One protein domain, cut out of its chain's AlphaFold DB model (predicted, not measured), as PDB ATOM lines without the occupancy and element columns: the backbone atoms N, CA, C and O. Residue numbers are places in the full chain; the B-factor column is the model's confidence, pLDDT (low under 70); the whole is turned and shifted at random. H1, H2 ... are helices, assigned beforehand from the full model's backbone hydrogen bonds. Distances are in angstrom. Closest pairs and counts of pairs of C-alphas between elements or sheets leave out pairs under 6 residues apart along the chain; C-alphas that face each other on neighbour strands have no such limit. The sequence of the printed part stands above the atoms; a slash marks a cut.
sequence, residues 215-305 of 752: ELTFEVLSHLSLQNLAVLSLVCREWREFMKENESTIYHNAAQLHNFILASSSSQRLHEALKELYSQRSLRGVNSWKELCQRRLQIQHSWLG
ATOM      1  N   GLU A 215     -20.368  28.416 -31.254       94.69
ATOM      2  CA  GLU A 215     -21.321  27.856 -30.299       94.69
ATOM      3  C   GLU A 215     -22.508  28.801 -30.065       94.69
ATOM      4  O   GLU A 215     -23.658  28.371 -30.110       94.69
ATOM      5  N   LEU A 216     -22.249  30.104 -29.888       94.94
ATOM      6  CA  LEU A 216     -23.313  31.111 -29.776       94.94
ATOM      7  C   LEU A 216     -24.041  31.307 -31.109       94.94
ATOM      8  O   LEU A 216     -25.233  31.603 -31.120       94.94
ATOM      9  N   THR A 217     -23.349  31.110 -32.233       95.06
ATOM     10  CA  THR A 217     -23.991  31.110 -33.549       95.06
ATOM     11  C   THR A 217     -24.941  29.917 -33.681       95.06
ATOM     12  O   THR A 217     -26.103  30.117 -34.023       95.06
ATOM     13  N   PHE A 218     -24.509  28.697 -33.339       95.00
ATOM     14  CA  PHE A 218     -25.374  27.510 -33.335       95.00
ATOM     15  C   PHE A 218     -26.558  27.630 -32.377       95.00
ATOM     16  O   PHE A 218     -27.646  27.185 -32.733       95.00
ATOM     17  N   GLU A 219     -26.378  28.255 -31.213       95.00
ATOM     18  CA  GLU A 219     -27.478  28.511 -30.281       95.00
ATOM     19  C   GLU A 219     -28.500  29.501 -30.854       95.00
ATOM     20  O   GLU A 219     -29.689  29.301 -30.680       95.00
ATOM     21  N   VAL A 220     -28.101  30.531 -31.611       95.06
ATOM     22  CA  VAL A 220     -29.098  31.381 -32.295       95.06
ATOM     23  C   VAL A 220     -29.761  30.643 -33.468       95.06
ATOM     24  O   VAL A 220     -30.946  30.854 -33.725       95.06
ATOM     25  N   LEU A 221     -29.035  29.768 -34.174       95.56
ATOM     26  CA  LEU A 221     -29.586  28.983 -35.286       95.56
ATOM     27  C   LEU A 221     -30.523  27.848 -34.837       95.56
ATOM     28  O   LEU A 221     -31.405  27.482 -35.611       95.56
ATOM     29  N   SER A 222     -30.383  27.312 -33.618       94.94
ATOM     30  CA  SER A 222     -31.239  26.230 -33.097       94.94
ATOM     31  C   SER A 222     -32.701  26.657 -32.904       94.94
ATOM     32  O   SER A 222     -33.593  25.815 -32.978       94.94
ATOM     33  N   HIS A 223     -32.961  27.961 -32.744       95.69
ATOM     34  CA  HIS A 223     -34.308  28.548 -32.651       95.69
ATOM     35  C   HIS A 223     -34.907  28.953 -34.012       95.69
ATOM     36  O   HIS A 223     -36.001  29.522 -34.055       95.69
ATOM     37  N   LEU A 224     -34.216  28.712 -35.135       95.25
ATOM     38  CA  LEU A 224     -34.699  29.071 -36.473       95.25
ATOM     39  C   LEU A 224     -35.384  27.896 -37.177       95.25
ATOM     40  O   LEU A 224     -34.845  26.796 -37.267       95.25
ATOM     41  N   SER A 225     -36.547  28.163 -37.778       94.88
ATOM     42  CA  SER A 225     -37.227  27.183 -38.623       94.88
ATOM     43  C   SER A 225     -36.435  26.871 -39.898       94.88
ATOM     44  O   SER A 225     -35.652  27.689 -40.391       94.88
ATOM     45  N   LEU A 226     -36.711  25.713 -40.500       95.31
ATOM     46  CA  LEU A 226     -36.091  25.277 -41.758       95.31
ATOM     47  C   LEU A 226     -36.242  26.299 -42.904       95.31
ATOM     48  O   LEU A 226     -35.325  26.453 -43.714       95.31
ATOM     49  N   GLN A 227     -37.347  27.052 -42.946       94.19
ATOM     50  CA  GLN A 227     -37.554  28.140 -43.911       94.19
ATOM     51  C   GLN A 227     -36.610  29.326 -43.645       94.19
ATOM     52  O   GLN A 227     -36.005  29.854 -44.578       94.19
ATOM     53  N   ASN A 228     -36.431  29.715 -42.379       94.94
ATOM     54  CA  ASN A 228     -35.522  30.797 -41.996       94.94
ATOM     55  C   ASN A 228     -34.055  30.418 -42.250       94.94
ATOM     56  O   ASN A 228     -33.297  31.239 -42.761       94.94
ATOM     57  N   LEU A 229     -33.670  29.167 -41.972       95.69
ATOM     58  CA  LEU A 229     -32.342  28.626 -42.289       95.69
ATOM     59  C   LEU A 229     -32.069  28.625 -43.804       95.69
ATOM     60  O   LEU A 229     -30.986  29.024 -44.239       95.69
ATOM     61  N   ALA A 230     -33.061  28.255 -44.623       93.19
ATOM     62  CA  ALA A 230     -32.951  28.333 -46.079       93.19
ATOM     63  C   ALA A 230     -32.732  29.780 -46.559       93.19
ATOM     64  O   ALA A 230     -31.788  30.036 -47.310       93.19
ATOM     65  N   VAL A 231     -33.532  30.739 -46.074       95.06
ATOM     66  CA  VAL A 231     -33.375  32.171 -46.401       95.06
ATOM     67  C   VAL A 231     -32.018  32.713 -45.940       95.06
ATOM     68  O   VAL A 231     -31.382  33.457 -46.687       95.06
ATOM     69  N   LEU A 232     -31.523  32.310 -44.764       92.62
ATOM     70  CA  LEU A 232     -30.237  32.769 -44.224       92.62
ATOM     71  C   LEU A 232     -29.058  32.455 -45.163       92.62
ATOM     72  O   LEU A 232     -28.208  33.314 -45.392       92.62
ATOM     73  N   SER A 233     -29.059  31.275 -45.796       92.00
ATOM     74  CA  SER A 233     -28.043  30.862 -46.785       92.00
ATOM     75  C   SER A 233     -27.996  31.728 -48.065       92.00
ATOM     76  O   SER A 233     -27.058  31.639 -48.870       92.00
ATOM     77  N   LEU A 234     -29.004  32.587 -48.260       93.69
ATOM     78  CA  LEU A 234     -29.125  33.518 -49.381       93.69
ATOM     79  C   LEU A 234     -28.745  34.964 -49.010       93.69
ATOM     80  O   LEU A 234     -28.568  35.773 -49.918       93.69
ATOM     81  N   VAL A 235     -28.582  35.292 -47.719       92.06
ATOM     82  CA  VAL A 235     -28.359  36.673 -47.234       92.06
ATOM     83  C   VAL A 235     -26.997  37.233 -47.651       92.06
ATOM     84  O   VAL A 235     -26.916  38.370 -48.113       92.06
ATOM     85  N   CYS A 236     -25.920  36.465 -47.480       89.38
ATOM     86  CA  CYS A 236     -24.571  36.859 -47.890       89.38
ATOM     87  C   CYS A 236     -23.690  35.630 -48.169       89.38
ATOM     88  O   CYS A 236     -24.091  34.490 -47.915       89.38
ATOM     89  N   ARG A 237     -22.488  35.853 -48.715       90.56
ATOM     90  CA  ARG A 237     -21.552  34.771 -49.057       90.56
ATOM     91  C   ARG A 237     -21.070  34.045 -47.799       90.56
ATOM     92  O   ARG A 237     -21.072  32.822 -47.762       90.56
ATOM     93  N   GLU A 238     -20.731  34.811 -46.774       92.88
ATOM     94  CA  GLU A 238     -20.188  34.351 -45.501       92.88
ATOM     95  C   GLU A 238     -21.200  33.465 -44.760       92.88
ATOM     96  O   GLU A 238     -20.833  32.418 -44.234       92.88
ATOM     97  N   TRP A 239     -22.494  33.816 -44.796       93.94
ATOM     98  CA  TRP A 239     -23.557  32.941 -44.291       93.94
ATOM     99  C   TRP A 239     -23.661  31.646 -45.089       93.94
ATOM    100  O   TRP A 239     -23.822  30.586 -44.496       93.94
ATOM    101  N   ARG A 240     -23.561  31.700 -46.421       94.62
ATOM    102  CA  ARG A 240     -23.623  30.499 -47.263       94.62
ATOM    103  C   ARG A 240     -22.452  29.549 -47.011       94.62
ATOM    104  O   ARG A 240     -22.654  28.339 -46.997       94.62
ATOM    105  N   GLU A 241     -21.254  30.090 -46.822       95.31
ATOM    106  CA  GLU A 241     -20.051  29.316 -46.507       95.31
ATOM    107  C   GLU A 241     -20.164  28.710 -45.098       95.31
ATOM    108  O   GLU A 241     -20.105  27.489 -44.975       95.31
ATOM    109  N   PHE A 242     -20.521  29.501 -44.078       95.56
ATOM    110  CA  PHE A 242     -20.764  29.007 -42.714       95.56
ATOM    111  C   PHE A 242     -21.845  27.911 -42.646       95.56
ATOM    112  O   PHE A 242     -21.638  26.871 -42.018       95.56
ATOM    113  N   MET A 243     -22.991  28.118 -43.306       95.88
ATOM    114  CA  MET A 243     -24.104  27.156 -43.347       95.88
ATOM    115  C   MET A 243     -23.714  25.846 -44.043       95.88
ATOM    116  O   MET A 243     -24.232  24.795 -43.677       95.88
ATOM    117  N   LYS A 244     -22.808  25.898 -45.031       95.88
ATOM    118  CA  LYS A 244     -22.300  24.722 -45.752       95.88
ATOM    119  C   LYS A 244     -21.245  23.966 -44.942       95.88
ATOM    120  O   LYS A 244     -21.266  22.741 -44.914       95.88
ATOM    121  N   GLU A 245     -20.323  24.676 -44.301       96.62
ATOM    122  CA  GLU A 245     -19.261  24.077 -43.479       96.62
ATOM    123  C   GLU A 245     -19.822  23.377 -42.236       96.62
ATOM    124  O   GLU A 245     -19.331  22.322 -41.841       96.62
ATOM    125  N   ASN A 246     -20.897  23.923 -41.661       95.88
ATOM    126  CA  ASN A 246     -21.499  23.445 -40.415       95.88
ATOM    127  C   ASN A 246     -22.865  22.759 -40.622       95.88
ATOM    128  O   ASN A 246     -23.644  22.604 -39.679       95.88
ATOM    129  N   GLU A 247     -23.158  22.344 -41.859       95.25
ATOM    130  CA  GLU A 247     -24.477  21.879 -42.307       95.25
ATOM    131  C   GLU A 247     -25.047  20.752 -41.428       95.25
ATOM    132  O   GLU A 247     -26.213  20.794 -41.035       95.25
ATOM    133  N   SER A 248     -24.205  19.785 -41.046       93.44
ATOM    134  CA  SER A 248     -24.592  18.646 -40.203       93.44
ATOM    135  C   SER A 248     -25.180  19.084 -38.853       93.44
ATOM    136  O   SER A 248     -26.289  18.683 -38.507       93.44
ATOM    137  N   THR A 249     -24.482  19.957 -38.118       93.62
ATOM    138  CA  THR A 249     -24.907  20.443 -36.793       93.62
ATOM    139  C   THR A 249     -26.155  21.316 -36.884       93.62
ATOM    140  O   THR A 249     -27.073  21.182 -36.079       93.62
ATOM    141  N   ILE A 250     -26.219  22.192 -37.892       96.00
ATOM    142  CA  ILE A 250     -27.335  23.128 -38.066       96.00
ATOM    143  C   ILE A 250     -28.633  22.368 -38.375       96.00
ATOM    144  O   ILE A 250     -29.657  22.617 -37.739       96.00
ATOM    145  N   TYR A 251     -28.594  21.396 -39.293       95.38
ATOM    146  CA  TYR A 251     -29.779  20.598 -39.618       95.38
ATOM    147  C   TYR A 251     -30.091  19.503 -38.586       95.38
ATOM    148  O   TYR A 251     -31.254  19.133 -38.460       95.38
ATOM    149  N   HIS A 252     -29.120  19.031 -37.793       93.00
ATOM    150  CA  HIS A 252     -29.400  18.212 -36.604       93.00
ATOM    151  C   HIS A 252     -30.240  18.993 -35.582       93.00
ATOM    152  O   HIS A 252     -31.289  18.523 -35.143       93.00
ATOM    153  N   ASN A 253     -29.827  20.220 -35.253       93.00
ATOM    154  CA  ASN A 253     -30.555  21.062 -34.302       93.00
ATOM    155  C   ASN A 253     -31.949  21.435 -34.842       93.00
ATOM    156  O   ASN A 253     -32.922  21.429 -34.091       93.00
ATOM    157  N   ALA A 254     -32.080  21.658 -36.156       94.75
ATOM    158  CA  ALA A 254     -33.384  21.830 -36.795       94.75
ATOM    159  C   ALA A 254     -34.254  20.554 -36.731       94.75
ATOM    160  O   ALA A 254     -35.455  20.650 -36.484       94.75
ATOM    161  N   ALA A 255     -33.673  19.358 -36.891       93.88
ATOM    162  CA  ALA A 255     -34.395  18.095 -36.726       93.88
ATOM    163  C   ALA A 255     -34.920  17.916 -35.288       93.88
ATOM    164  O   ALA A 255     -36.035  17.426 -35.109       93.88
ATOM    165  N   GLN A 256     -34.179  18.372 -34.270       92.06
ATOM    166  CA  GLN A 256     -34.669  18.434 -32.886       92.06
ATOM    167  C   GLN A 256     -35.798  19.466 -32.723       92.06
ATOM    168  O   GLN A 256     -36.858  19.123 -32.202       92.06
ATOM    169  N   LEU A 257     -35.629  20.699 -33.225       92.62
ATOM    170  CA  LEU A 257     -36.643  21.768 -33.150       92.62
ATOM    171  C   LEU A 257     -37.988  21.349 -33.772       92.62
ATOM    172  O   LEU A 257     -39.054  21.633 -33.226       92.62
ATOM    173  N   HIS A 258     -37.941  20.652 -34.908       91.25
ATOM    174  CA  HIS A 258     -39.122  20.160 -35.618       91.25
ATOM    175  C   HIS A 258     -39.627  18.789 -35.115       91.25
ATOM    176  O   HIS A 258     -40.590  18.263 -35.669       91.25
ATOM    177  N   ASN A 259     -39.040  18.240 -34.042       90.69
ATOM    178  CA  ASN A 259     -39.368  16.934 -33.447       90.69
ATOM    179  C   ASN A 259     -39.266  15.756 -34.442       90.69
ATOM    180  O   ASN A 259     -40.006  14.779 -34.351       90.69
ATOM    181  N   PHE A 260     -38.335  15.841 -35.398       92.00
ATOM    182  CA  PHE A 260     -37.969  14.740 -36.299       92.00
ATOM    183  C   PHE A 260     -37.007  13.737 -35.638       92.00
ATOM    184  O   PHE A 260     -36.828  12.633 -36.135       92.00
ATOM    185  N   ILE A 261     -36.384  14.113 -34.519       90.81
ATOM    186  CA  ILE A 261     -35.648  13.221 -33.616       90.81
ATOM    187  C   ILE A 261     -35.908  13.631 -32.165       90.81
ATOM    188  O   ILE A 261     -36.252  14.783 -31.889       90.81
ATOM    189  N   LEU A 262     -35.729  12.701 -31.226       83.19
ATOM    190  CA  LEU A 262     -35.868  12.992 -29.800       83.19
ATOM    191  C   LEU A 262     -34.698  13.860 -29.314       83.19
ATOM    192  O   LEU A 262     -33.539  13.616 -29.649       83.19
ATOM    193  N   ALA A 263     -34.975  14.827 -28.437       72.81
ATOM    194  CA  ALA A 263     -33.934  15.650 -27.810       72.81
ATOM    195  C   ALA A 263     -32.931  14.828 -26.964       72.81
ATOM    196  O   ALA A 263     -31.819  15.279 -26.701       72.81
ATOM    197  N   SER A 264     -33.311  13.612 -26.555       66.50
ATOM    198  CA  SER A 264     -32.474  12.649 -25.831       66.50
ATOM    199  C   SER A 264     -31.647  11.715 -26.729       66.50
ATOM    200  O   SER A 264     -30.879  10.914 -26.197       66.50
ATOM    201  N   SER A 265     -31.777  11.787 -28.062       63.94
ATOM    202  CA  SER A 265     -31.007  10.966 -29.009       63.94
ATOM    203  C   SER A 265     -29.537  11.397 -29.046       63.94
ATOM    204  O   SER A 265     -29.115  12.175 -29.893       63.94
ATOM    205  N   SER A 266     -28.735  10.875 -28.117       54.22
ATOM    206  CA  SER A 266     -27.314  11.214 -27.954       54.22
ATOM    207  C   SER A 266     -26.372  10.566 -28.981       54.22
ATOM    208  O   SER A 266     -25.177  10.871 -28.979       54.22
ATOM    209  N   SER A 267     -26.868   9.693 -29.871       57.44
ATOM    210  CA  SER A 267     -26.040   9.149 -30.953       57.44
ATOM    211  C   SER A 267     -25.786  10.209 -32.023       57.44
ATOM    212  O   SER A 267     -26.679  10.609 -32.766       57.44
ATOM    213  N   GLN A 268     -24.518  10.591 -32.167       56.50
ATOM    214  CA  GLN A 268     -24.029  11.454 -33.246       56.50
ATOM    215  C   GLN A 268     -24.156  10.809 -34.645       56.50
ATOM    216  O   GLN A 268     -23.852  11.449 -35.653       56.50
ATOM    217  N   ARG A 269     -24.567   9.534 -34.735       70.56
ATOM    218  CA  ARG A 269     -24.651   8.768 -35.981       70.56
ATOM    219  C   ARG A 269     -26.091   8.686 -36.480       70.56
ATOM    220  O   ARG A 269     -26.872   7.849 -36.035       70.56
ATOM    221  N   LEU A 270     -26.381   9.493 -37.500       78.81
ATOM    222  CA  LEU A 270     -27.629   9.525 -38.280       78.81
ATOM    223  C   LEU A 270     -28.276   8.136 -38.486       78.81
ATOM    224  O   LEU A 270     -29.437   7.929 -38.156       78.81
ATOM    225  N   HIS A 271     -27.511   7.167 -38.999       75.00
ATOM    226  CA  HIS A 271     -28.006   5.825 -39.338       75.00
ATOM    227  C   HIS A 271     -28.356   4.934 -38.135       75.00
ATOM    228  O   HIS A 271     -29.064   3.945 -38.310       75.00
ATOM    229  N   GLU A 272     -27.846   5.240 -36.942       75.38
ATOM    230  CA  GLU A 272     -28.228   4.550 -35.705       75.38
ATOM    231  C   GLU A 272     -29.474   5.223 -35.119       75.38
ATOM    232  O   GLU A 272     -30.467   4.553 -34.863       75.38
ATOM    233  N   ALA A 273     -29.464   6.558 -35.024       72.00
ATOM    234  CA  ALA A 273     -30.557   7.344 -34.453       72.00
ATOM    235  C   ALA A 273     -31.893   7.236 -35.217       72.00
ATOM    236  O   ALA A 273     -32.948   7.361 -34.604       72.00
ATOM    237  N   LEU A 274     -31.873   7.033 -36.541       86.75
ATOM    238  CA  LEU A 274     -33.097   7.033 -37.356       86.75
ATOM    239  C   LEU A 274     -33.764   5.661 -37.523       86.75
ATOM    240  O   LEU A 274     -34.964   5.619 -37.782       86.75
ATOM    241  N   LYS A 275     -33.035   4.548 -37.358       82.00
ATOM    242  CA  LYS A 275     -33.587   3.190 -37.553       82.00
ATOM    243  C   LYS A 275     -34.659   2.804 -36.533       82.00
ATOM    244  O   LYS A 275     -35.491   1.958 -36.831       82.00
ATOM    245  N   GLU A 276     -34.629   3.413 -35.353       82.06
ATOM    246  CA  GLU A 276     -35.626   3.209 -34.294       82.06
ATOM    247  C   GLU A 276     -36.850   4.131 -34.450       82.06
ATOM    248  O   GLU A 276     -37.861   3.927 -33.783       82.06
ATOM    249  N   LEU A 277     -36.768   5.147 -35.321       87.56
ATOM    250  CA  LEU A 277     -37.780   6.198 -35.476       87.56
ATOM    251  C   LEU A 277     -38.550   6.118 -36.802       87.56
ATOM    252  O   LEU A 277     -39.705   6.535 -36.850       87.56
ATOM    253  N   TYR A 278     -37.923   5.620 -37.872       92.69
ATOM    254  CA  TYR A 278     -38.467   5.683 -39.230       92.69
ATOM    255  C   TYR A 278     -38.187   4.428 -40.061       92.69
ATOM    256  O   TYR A 278     -37.108   3.834 -40.007       92.69
ATOM    257  N   SER A 279     -39.154   4.093 -40.916       92.38
ATOM    258  CA  SER A 279     -39.054   3.025 -41.908       92.38
ATOM    259  C   SER A 279     -38.009   3.320 -42.991       92.38
ATOM    260  O   SER A 279     -37.714   4.475 -43.306       92.38
ATOM    261  N   GLN A 280     -37.491   2.276 -43.650       90.88
ATOM    262  CA  GLN A 280     -36.615   2.447 -44.825       90.88
ATOM    263  C   GLN A 280     -37.322   3.209 -45.960       90.88
ATOM    264  O   GLN A 280     -36.701   3.998 -46.672       90.88
ATOM    265  N   ARG A 281     -38.641   3.019 -46.077       91.69
ATOM    266  CA  ARG A 281     -39.540   3.715 -47.006       91.69
ATOM    267  C   ARG A 281     -39.599   5.228 -46.739       91.69
ATOM    268  O   ARG A 281     -39.483   6.031 -47.669       91.69
ATOM    269  N   SER A 282     -39.671   5.625 -45.468       93.31
ATOM    270  CA  SER A 282     -39.581   7.022 -45.030       93.31
ATOM    271  C   SER A 282     -38.189   7.610 -45.282       93.31
ATOM    272  O   SER A 282     -38.062   8.692 -45.857       93.31
ATOM    273  N   LEU A 283     -37.131   6.861 -44.952       93.50
ATOM    274  CA  LEU A 283     -35.731   7.296 -45.045       93.50
ATOM    275  C   LEU A 283     -35.116   7.227 -46.457       93.50
ATOM    276  O   LEU A 283     -33.922   7.492 -46.618       93.50
ATOM    277  N   ARG A 284     -35.894   6.893 -47.494       91.88
ATOM    278  CA  ARG A 284     -35.400   6.756 -48.872       91.88
ATOM    279  C   ARG A 284     -34.672   8.028 -49.338       91.88
ATOM    280  O   ARG A 284     -35.285   9.078 -49.509       91.88
ATOM    281  N   GLY A 285     -33.364   7.907 -49.580       92.19
ATOM    282  CA  GLY A 285     -32.498   9.003 -50.040       92.19
ATOM    283  C   GLY A 285     -31.892   9.886 -48.936       92.19
ATOM    284  O   GLY A 285     -31.242  10.875 -49.258       92.19
ATOM    285  N   VAL A 286     -32.069   9.549 -47.654       94.88
ATOM    286  CA  VAL A 286     -31.533  10.322 -46.520       94.88
ATOM    287  C   VAL A 286     -30.111   9.873 -46.162       94.88
ATOM    288  O   VAL A 286     -29.920   8.836 -45.528       94.88
ATOM    289  N   ASN A 287     -29.104  10.685 -46.499       93.62
ATOM    290  CA  ASN A 287     -27.694  10.451 -46.142       93.62
ATOM    291  C   ASN A 287     -27.160  11.472 -45.114       93.62
ATOM    292  O   ASN A 287     -26.076  11.287 -44.555       93.62
ATOM    293  N   SER A 288     -27.918  12.538 -44.842       93.56
ATOM    294  CA  SER A 288     -27.561  13.670 -43.982       93.56
ATOM    295  C   SER A 288     -28.764  14.197 -43.186       93.56
ATOM    296  O   SER A 288     -29.921  13.988 -43.554       93.56
ATOM    297  N   TRP A 289     -28.508  14.966 -42.119       94.19
ATOM    298  CA  TRP A 289     -29.559  15.651 -41.346       94.19
ATOM    299  C   TRP A 289     -30.378  16.648 -42.179       94.19
ATOM    300  O   TRP A 289     -31.553  16.889 -41.895       94.19
ATOM    301  N   LYS A 290     -29.773  17.217 -43.226       95.50
ATOM    302  CA  LYS A 290     -30.437  18.130 -44.157       95.50
ATOM    303  C   LYS A 290     -31.413  17.394 -45.064       95.50
ATOM    304  O   LYS A 290     -32.567  17.806 -45.149       95.50
ATOM    305  N   GLU A 291     -30.980  16.289 -45.668       96.19
ATOM    306  CA  GLU A 291     -31.861  15.425 -46.461       96.19
ATOM    307  C   GLU A 291     -32.975  14.836 -45.592       96.19
ATOM    308  O   GLU A 291     -34.108  14.782 -46.053       96.19
ATOM    309  N   LEU A 292     -32.714  14.498 -44.318       95.56
ATOM    310  CA  LEU A 292     -33.772  14.128 -43.367       95.56
ATOM    311  C   LEU A 292     -34.806  15.251 -43.242       95.56
ATOM    312  O   LEU A 292     -35.992  15.017 -43.448       95.56
ATOM    313  N   CYS A 293     -34.377  16.477 -42.933       96.12
ATOM    314  CA  CYS A 293     -35.292  17.609 -42.784       96.12
ATOM    315  C   CYS A 293     -36.086  17.893 -44.070       96.12
ATOM    316  O   CYS A 293     -37.282  18.170 -44.001       96.12
ATOM    317  N   GLN A 294     -35.452  17.782 -45.241       95.88
ATOM    318  CA  GLN A 294     -36.120  17.899 -46.541       95.88
ATOM    319  C   GLN A 294     -37.128  16.765 -46.765       95.88
ATOM    320  O   GLN A 294     -38.250  17.029 -47.189       95.88
ATOM    321  N   ARG A 295     -36.767  15.522 -46.430       96.00
ATOM    322  CA  ARG A 295     -37.605  14.326 -46.584       96.00
ATOM    323  C   ARG A 295     -38.829  14.359 -45.674       96.00
ATOM    324  O   ARG A 295     -39.938  14.098 -46.132       96.00
ATOM    325  N   ARG A 296     -38.652  14.743 -44.405       96.06
ATOM    326  CA  ARG A 296     -39.752  14.922 -43.447       96.06
ATOM    327  C   ARG A 296     -40.702  16.040 -43.882       96.06
ATOM    328  O   ARG A 296     -41.911  15.837 -43.826       96.06
ATOM    329  N   LEU A 297     -40.180  17.166 -44.384       94.88
ATOM    330  CA  LEU A 297     -41.010  18.217 -44.985       94.88
ATOM    331  C   LEU A 297     -41.743  17.731 -46.246       94.88
ATOM    332  O   LEU A 297     -42.922  18.028 -46.387       94.88
ATOM    333  N   GLN A 298     -41.095  16.974 -47.140       95.44
ATOM    334  CA  GLN A 298     -41.735  16.416 -48.339       95.44
ATOM    335  C   GLN A 298     -42.936  15.539 -47.960       95.44
ATOM    336  O   GLN A 298     -44.042  15.806 -48.421       95.44
ATOM    337  N   ILE A 299     -42.734  14.559 -47.072       96.19
ATOM    338  CA  ILE A 299     -43.794  13.664 -46.583       96.19
ATOM    339  C   ILE A 299     -44.929  14.492 -45.954       96.19
ATOM    340  O   ILE A 299     -46.096  14.308 -46.294       96.19
ATOM    341  N   GLN A 300     -44.607  15.475 -45.100       95.50
ATOM    342  CA  GLN A 300     -45.602  16.391 -44.527       95.50
ATOM    343  C   GLN A 300     -46.369  17.197 -45.590       95.50
ATOM    344  O   GLN A 300     -47.572  17.388 -45.441       95.50
ATOM    345  N   HIS A 301     -45.715  17.659 -46.659       95.44
ATOM    346  CA  HIS A 301     -46.383  18.367 -47.750       95.44
ATOM    347  C   HIS A 301     -47.288  17.440 -48.572       95.44
ATOM    348  O   HIS A 301     -48.403  17.851 -48.886       95.44
ATOM    349  N   SER A 302     -46.875  16.201 -48.858       96.50
ATOM    350  CA  SER A 302     -47.700  15.215 -49.572       96.50
ATOM    351  C   SER A 302     -48.959  14.851 -48.780       96.50
ATOM    352  O   SER A 302     -50.059  14.926 -49.322       96.50
ATOM    353  N   TRP A 303     -48.832  14.570 -47.475       97.19
ATOM    354  CA  TRP A 303     -49.983  14.351 -46.581       97.19
ATOM    355  C   TRP A 303     -50.921  15.568 -46.483       97.19
ATOM    356  O   TRP A 303     -52.099  15.411 -46.192       97.19
ATOM    357  N   LEU A 304     -50.418  16.782 -46.730       95.56
ATOM    358  CA  LEU A 304     -51.196  18.025 -46.717       95.56
ATOM    359  C   LEU A 304     -51.676  18.469 -48.111       95.56
ATOM    360  O   LEU A 304     -52.024  19.643 -48.271       95.56
ATOM    361  N   GLY A 305     -51.634  17.596 -49.124       94.62
ATOM    362  CA  GLY A 305     -52.072  17.893 -50.495       94.62
ATOM    363  C   GLY A 305     -51.232  18.953 -51.222       94.62
ATOM    364  O   GLY A 305     -51.691  19.551 -52.186       94.62
TER     365      GLY A 305
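AT A GLANCE: This is residues 215 to 305 of the 752 residues of an uncharacterized protein of Laccaria amethystina LaAM-08-1 (UniProt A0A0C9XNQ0). Helix H4 runs through the middle of this domain, with H1, H2 and H3 clustered at one end, and at the other end a loop-rich part, residues 258 to 288, that holds the short H5. The longest helix, H6, begins at H4 and runs outward, so that residues 300 to 305 stick out as an arm. The printed part has 91 residues with six named helices, H1 to H6 in order along the chain, and no named strand; its class is all helix. It is compact, with a radius of gyration of the C-alphas of 13.4 A, and spans 37 by 34 by 20 A.

HOW THE PARTS SIT: H6, residues 289 to 303, touches H4, residues 247 to 257, with residues 289 to 293 alone. Their closest C-alphas, those of Tyr 251 and Lys 290, are 5.2 A apart, and the two run the same way at a steep tilt of 44 degrees. H1, residues 215 to 222, touches H4 too; the closest C-alphas, those of Ser 222 and Asn 253, are 5.4 A apart, and the helices run the same way at a steep tilt of 51 degrees. H2, residues 226 to 235, is close to but not clearly touching H4, with the closest C-alphas, Leu 226 and Ala 254, 6.6 A apart; they run opposite ways at a shallow tilt of 34.9 degrees, only just short of steep. H3, residues 237 to 245, and H2 touch only at the corner by their link, with the closest C-alphas, Ser 233 and Arg 240, 4.5 A apart. H3 and H4 are close but not clearly touching and about perpendicular, at 80 degrees, with the closest C-alphas, Met 243 and Ile 250, 7.4 A apart. H5, residues 270 to 273, touches no helix; it is close to but not clearly touching H6, with the closest C-alphas, Leu 270 and Trp 289, 7.1 A apart. H3 is apart from H6, and H5 is apart from H4. In H1, H3, H4 and H6 every O i to N i+4 pair is within hydrogen-bond range; in H2 it is 4 of 6, and H5 is too short for such a pair.

IN THESE COORDINATES: H6 is 21.1 A long from first to last C-alpha, beginning at C-alpha 289 (-29.559, 15.651, -41.346) and ending at C-alpha 303 (-49.983, 14.351, -46.581). H4 is 15.2 A long, H2 14.8 A, H3 12.3 A, H1 10.4 A and H5 5.3 A. H1 begins at C-alpha 215 (-21.321, 27.856, -30.299).

THE WHOLE: The two C-alphas farthest apart, those of Glu 215 and Gly 305, are 38.1 A apart. The printed part has no cut. The links H4 to H5, 12 residues, and H5 to H6, 15 residues, are long; the other three are tight. The mean pLDDT of the printed part is 90.5, and residues 264 to 268 are under 70.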